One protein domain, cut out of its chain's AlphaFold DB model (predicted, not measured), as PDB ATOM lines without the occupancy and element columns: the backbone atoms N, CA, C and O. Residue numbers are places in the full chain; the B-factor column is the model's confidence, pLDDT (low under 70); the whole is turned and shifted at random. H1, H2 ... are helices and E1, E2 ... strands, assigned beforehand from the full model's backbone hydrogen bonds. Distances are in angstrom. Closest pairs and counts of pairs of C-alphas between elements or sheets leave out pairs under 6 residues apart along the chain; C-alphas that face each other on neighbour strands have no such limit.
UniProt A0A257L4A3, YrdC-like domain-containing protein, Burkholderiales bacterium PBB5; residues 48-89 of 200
ATOM      1  N   THR A  48     -51.297 -14.979 -52.104       95.19
ATOM      2  CA  THR A  48     -50.582 -15.167 -50.843       95.19
ATOM      3  C   THR A  48     -51.588 -15.307 -49.694       95.19
ATOM      4  O   THR A  48     -52.583 -14.585 -49.657       95.19
ATOM      5  N   ILE A  49     -51.356 -16.242 -48.770       94.81
ATOM      6  CA  ILE A  49     -52.217 -16.451 -47.595       94.81
ATOM      7  C   ILE A  49     -51.390 -16.234 -46.333       94.81
ATOM      8  O   ILE A  49     -50.392 -16.924 -46.127       94.81
ATOM      9  N   VAL A  50     -51.850 -15.313 -45.486       94.50
ATOM     10  CA  VAL A  50     -51.267 -15.009 -44.177       94.50
ATOM     11  C   VAL A  50     -52.316 -15.263 -43.098       94.50
ATOM     12  O   VAL A  50     -53.455 -14.816 -43.215       94.50
ATOM     13  N   ASP A  51     -51.934 -15.992 -42.058       94.06
ATOM     14  CA  ASP A  51     -52.724 -16.160 -40.843       94.06
ATOM     15  C   ASP A  51     -52.382 -15.058 -39.845       94.06
ATOM     16  O   ASP A  51     -51.231 -14.935 -39.436       94.06
ATOM     17  N   THR A  52     -53.385 -14.291 -39.435       92.94
ATOM     18  CA  THR A  52     -53.268 -13.224 -38.431       92.94
ATOM     19  C   THR A  52     -54.067 -13.527 -37.158       92.94
ATOM     20  O   THR A  52     -54.173 -12.690 -36.267       92.94
ATOM     21  N   SER A  53     -54.628 -14.735 -37.031       91.38
ATOM     22  CA  SER A  53     -55.542 -15.096 -35.937       91.38
ATOM     23  C   SER A  53     -54.846 -15.493 -34.629       91.38
ATOM     24  O   SER A  53     -55.488 -15.553 -33.582       91.38
ATOM     25  N   ARG A  54     -53.533 -15.761 -34.666       87.38
ATOM     26  CA  ARG A  54     -52.754 -16.321 -33.540       87.38
ATOM     27  C   ARG A  54     -51.810 -15.320 -32.868       87.38
ATOM     28  O   ARG A  54     -50.838 -15.719 -32.231       87.38
ATOM     29  N   GLY A  55     -52.071 -14.022 -33.028       87.94
ATOM     30  CA  GLY A  55     -51.297 -12.947 -32.394       87.94
ATOM     31  C   GLY A  55     -49.920 -12.674 -33.009       87.94
ATOM     32  O   GLY A  55     -49.203 -11.830 -32.490       87.94
ATOM     33  N   ARG A  56     -49.552 -13.375 -34.090       92.06
ATOM     34  CA  ARG A  56     -48.433 -13.022 -34.974       92.06
ATOM     35  C   ARG A  56     -48.764 -13.426 -36.419       92.06
ATOM     36  O   ARG A  56     -49.351 -14.502 -36.590       92.06
ATOM     37  N   PRO A  57     -48.395 -12.638 -37.441       94.94
ATOM     38  CA  PRO A  57     -48.629 -12.990 -38.834       94.94
ATOM     39  C   PRO A  57     -47.780 -14.182 -39.272       94.94
ATOM     40  O   PRO A  57     -46.565 -14.206 -39.081       94.94
ATOM     41  N   VAL A  58     -48.411 -15.177 -39.891       94.88
ATOM     42  CA  VAL A  58     -47.738 -16.389 -40.370       94.88
ATOM     43  C   VAL A  58     -48.036 -16.612 -41.843       94.88
ATOM     44  O   VAL A  58     -49.198 -16.701 -42.236       94.88
ATOM     45  N   LEU A  59     -46.995 -16.762 -42.664       93.69
ATOM     46  CA  LEU A  59     -47.153 -17.101 -44.076       93.69
ATOM     47  C   LEU A  59     -47.601 -18.560 -44.221       93.69
ATOM     48  O   LEU A  59     -46.843 -19.483 -43.923       93.69
ATOM     49  N   LEU A  60     -48.825 -18.773 -44.704       92.62
ATOM     50  CA  LEU A  60     -49.368 -20.109 -44.962       92.62
ATOM     51  C   LEU A  60     -49.135 -20.572 -46.399       92.62
ATOM     52  O   LEU A  60     -48.934 -21.761 -46.645       92.62
ATOM     53  N   ARG A  61     -49.216 -19.647 -47.360       92.81
ATOM     54  CA  ARG A  61     -49.003 -19.947 -48.777       92.81
ATOM     55  C   ARG A  61     -48.322 -18.771 -49.461       92.81
ATOM     56  O   ARG A  61     -48.927 -17.700 -49.478       92.81
ATOM     57  N   PRO A  62     -47.138 -18.954 -50.066       94.19
ATOM     58  CA  PRO A  62     -46.523 -17.909 -50.869       94.19
ATOM     59  C   PRO A  62     -47.321 -17.679 -52.163       94.19
ATOM     60  O   PRO A  62     -47.934 -18.594 -52.730       94.19
ATOM     61  N   GLY A  63     -47.308 -16.431 -52.614       94.19
ATOM     62  CA  GLY A  63     -47.892 -15.962 -53.866       94.19
ATOM     63  C   GLY A  63     -46.994 -14.878 -54.451       94.19
ATOM     64  O   GLY A  63     -45.779 -14.946 -54.290       94.19
ATOM     65  N   VAL A  64     -47.571 -13.880 -55.119       94.31
ATOM     66  CA  VAL A  64     -46.783 -12.782 -55.711       94.31
ATOM     67  C   VAL A  64     -46.310 -11.735 -54.713       94.31
ATOM     68  O   VAL A  64     -45.340 -11.046 -54.997       94.31
ATOM     69  N   LEU A  65     -46.977 -11.615 -53.562       95.25
ATOM     70  CA  LEU A  65     -46.543 -10.699 -52.513       95.25
ATOM     71  C   LEU A  65     -45.368 -11.317 -51.761       95.25
ATOM     72  O   LEU A  65     -45.503 -12.405 -51.190       95.25
ATOM     73  N   THR A  66     -44.248 -10.606 -51.759       95.25
ATOM     74  CA  THR A  66     -43.033 -10.988 -51.044       95.25
ATOM     75  C   THR A  66     -43.201 -10.807 -49.530       95.25
ATOM     76  O   THR A  66     -44.004  -9.981 -49.090       95.25
ATOM     77  N   PRO A  67     -42.416 -11.523 -48.701       94.94
ATOM     78  CA  PRO A  67     -42.366 -11.287 -47.261       94.94
ATOM     79  C   PRO A  67     -42.119  -9.816 -46.911       94.94
ATOM     80  O   PRO A  67     -42.838  -9.280 -46.083       94.94
ATOM     81  N   ALA A  68     -41.203  -9.135 -47.607       96.25
ATOM     82  CA  ALA A  68     -40.894  -7.729 -47.344       96.25
ATOM     83  C   ALA A  68     -42.087  -6.788 -47.605       96.25
ATOM     84  O   ALA A  68     -42.332  -5.871 -46.825       96.25
ATOM     85  N   GLU A  69     -42.853  -7.014 -48.680       96.62
ATOM     86  CA  GLU A  69     -44.074  -6.240 -48.962       96.62
ATOM     87  C   GLU A  69     -45.159  -6.488 -47.909       96.62
ATOM     88  O   GLU A  69     -45.849  -5.556 -47.494       96.62
ATOM     89  N   LEU A  70     -45.295  -7.737 -47.454       96.75
ATOM     90  CA  LEU A  70     -46.234  -8.095 -46.394       96.75
ATOM     91  C   LEU A  70     -45.834  -7.460 -45.062       96.75
ATOM     92  O   LEU A  70     -46.676  -6.849 -44.419       96.75
ATOM     93  N   GLU A  71     -44.568  -7.556 -44.666       96.94
ATOM     94  CA  GLU A  71     -44.038  -6.961 -43.434       96.94
ATOM     95  C   GLU A  71     -44.192  -5.440 -43.429       96.94
ATOM     96  O   GLU A  71     -44.608  -4.863 -42.424       96.94
ATOM     97  N   ALA A  72     -43.941  -4.782 -44.566       97.25
ATOM     98  CA  ALA A  72     -44.157  -3.346 -44.711       97.25
ATOM     99  C   ALA A  72     -45.635  -2.956 -44.531       97.25
ATOM    100  O   ALA A  72     -45.926  -1.921 -43.932       97.25
ATOM    101  N   ALA A  73     -46.565  -3.776 -45.027       95.94
ATOM    102  CA  ALA A  73     -47.999  -3.546 -44.871       95.94
ATOM    103  C   ALA A  73     -48.517  -3.885 -43.461       95.94
ATOM    104  O   ALA A  73     -49.425  -3.219 -42.968       95.94
ATOM    105  N   LEU A  74     -47.956  -4.915 -42.823       94.38
ATOM    106  CA  LEU A  74     -48.335  -5.381 -41.485       94.38
ATOM    107  C   LEU A  74     -47.754  -4.495 -40.374       94.38
ATOM    108  O   LEU A  74     -48.375  -4.340 -39.327       94.38
ATOM    109  N   GLY A  75     -46.570  -3.915 -40.594       95.62
ATOM    110  CA  GLY A  75     -45.821  -3.184 -39.569       95.62
ATOM    111  C   GLY A  75     -45.127  -4.089 -38.542       95.62
ATOM    112  O   GLY A  75     -44.639  -3.597 -37.526       95.62
ATOM    113  N   GLU A  76     -45.067  -5.397 -38.794       95.19
ATOM    114  CA  GLU A  76     -44.424  -6.400 -37.944       95.19
ATOM    115  C   GLU A  76     -43.830  -7.548 -38.792       95.19
ATOM    116  O   GLU A  76     -44.221  -7.707 -39.953       95.19
ATOM    117  N   PRO A  77     -42.882  -8.341 -38.252       95.19
ATOM    118  CA  PRO A  77     -42.240  -9.432 -38.986       95.19
ATOM    119  C   PRO A  77     -43.203 -10.555 -39.387       95.19
ATOM    120  O   PRO A  77     -44.121 -10.911 -38.644       95.19
ATOM    121  N   LEU A  78     -42.933 -11.187 -40.530       94.69
ATOM    122  CA  LEU A  78     -43.679 -12.349 -40.996       94.69
ATOM    123  C   LEU A  78     -43.001 -13.635 -40.519       94.69
ATOM    124  O   LEU A  78     -41.801 -13.843 -40.694       94.69
ATOM    125  N   HIS A  79     -43.780 -14.542 -39.937       91.50
ATOM    126  CA  HIS A  79     -43.256 -15.790 -39.391       91.50
ATOM    127  C   HIS A  79     -43.518 -16.987 -40.315       91.50
ATOM    128  O   HIS A  79     -44.502 -17.037 -41.058       91.50
ATOM    129  N   ALA A  80     -42.648 -17.996 -40.229       86.31
ATOM    130  CA  ALA A  80     -42.852 -19.277 -40.897       86.31
ATOM    131  C   ALA A  80     -43.981 -20.084 -40.235       86.31
ATOM    132  O   ALA A  80     -44.209 -19.992 -39.024       86.31
ATOM    133  N   ALA A  81     -44.673 -20.901 -41.034       85.25
ATOM    134  CA  ALA A  81     -45.688 -21.820 -40.536       85.25
ATOM    135  C   ALA A  81     -45.088 -22.859 -39.576       85.25
ATOM    136  O   ALA A  81     -44.073 -23.490 -39.869       85.25
ATOM    137  N   ASP A  82     -45.745 -23.044 -38.432       82.94
ATOM    138  CA  ASP A  82     -45.452 -24.101 -37.469       82.94
ATOM    139  C   ASP A  82     -46.409 -25.292 -37.651       82.94
ATOM    140  O   ASP A  82     -47.355 -25.249 -38.437       82.94
ATOM    141  N   ALA A  83     -46.184 -26.376 -36.903       79.06
ATOM    142  CA  ALA A  83     -47.025 -27.576 -36.966       79.06
ATOM    143  C   ALA A  83     -48.495 -27.335 -36.553       79.06
ATOM    144  O   ALA A  83     -49.346 -28.182 -36.810       79.06
ATOM    145  N   GLN A  84     -48.784 -26.202 -35.905       76.75
ATOM    146  CA  GLN A  84     -50.123 -25.801 -35.463       76.75
ATOM    147  C   GLN A  84     -50.784 -24.813 -36.436       76.75
ATOM    148  O   GLN A  84     -51.899 -24.353 -36.183       76.75
ATOM    149  N   ALA A  85     -50.111 -24.455 -37.535       77.44
ATOM    150  CA  ALA A  85     -50.648 -23.534 -38.517       77.44
ATOM    151  C   ALA A  85     -51.892 -24.134 -39.198       77.44
ATOM    152  O   ALA A  85     -51.897 -25.317 -39.562       77.44
ATOM    153  N   PRO A  86     -52.958 -23.337 -39.392       78.38
ATOM    154  CA  PRO A  86     -54.156 -23.823 -40.054       78.38
ATOM    155  C   PRO A  86     -53.845 -24.222 -41.497       78.38
ATOM    156  O   PRO A  86     -53.006 -23.628 -42.178       78.38
ATOM    157  N   ARG A  87     -54.562 -25.234 -41.994       77.81
ATOM    158  CA  ARG A  87     -54.448 -25.632 -43.398       77.81
ATOM    159  C   ARG A  87     -55.029 -24.536 -44.284       77.81
ATOM    160  O   ARG A  87     -56.198 -24.185 -44.153       77.81
ATOM    161  N   ALA A  88     -54.225 -24.051 -45.220       78.69
ATOM    162  CA  ALA A  88     -54.674 -23.164 -46.283       78.69
ATOM    163  C   ALA A  88     -54.981 -23.938 -47.577       78.69
ATOM    164  O   ALA A  88     -54.493 -25.052 -47.796       78.69
ATOM    165  N   SER A  89     -55.777 -23.333 -48.460       74.88
ATOM    166  CA  SER A  89     -56.039 -23.890 -49.793       74.88
ATOM    167  C   SER A  89     -54.737 -24.057 -50.585       74.88
ATOM    168  O   SER A  89     -53.866 -23.188 -50.547       74.88
TER     169      SER A  89
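This is residues 48 to 89 of the 200 residues of the protein "YrdC-like domain-containing protein" of Burkholderiales bacterium PBB5 (UniProt A0A257L4A3). With little regular structure, the domain is a small hairpin of two strands, E1 and E2, with one short helix, H1, to one side; a long tail, residues 75 to 89, folds back from H1 past E2 to the hairpin's other side. The 42 printed residues run E1, E2, H1, a mixed class with 15 residues in named elements. The whole is compact, radius of gyration of the C-alphas 9.6 A, spanning 25 by 22 by 13 A.

E1, residues 49 to 51, and E2, residues 58 to 61, form an antiparallel hairpin at 151 degrees; N 51 and O 58 are within hydrogen-bond range at 2.8 A. Residues 58 to 59 of E2 pair, parallel, with residues 79 to 80. H1, residues 67 to 74, is apart from E1; every O i to N i+4 pair in H1 is within hydrogen-bond range.

E1, 6.8 A long, begins at C-alpha 49 (-52.217, -16.451, -47.595). E2 measures 9.2 A. H1, 10.2 A, ends at C-alpha 74 (-48.335, -5.381, -41.485).

The farthest C-alphas, of Ala 72 and Ala 83, are 25.6 A apart. The printed part has no cut; no link is long; no printed residue is under 70 in pLDDT.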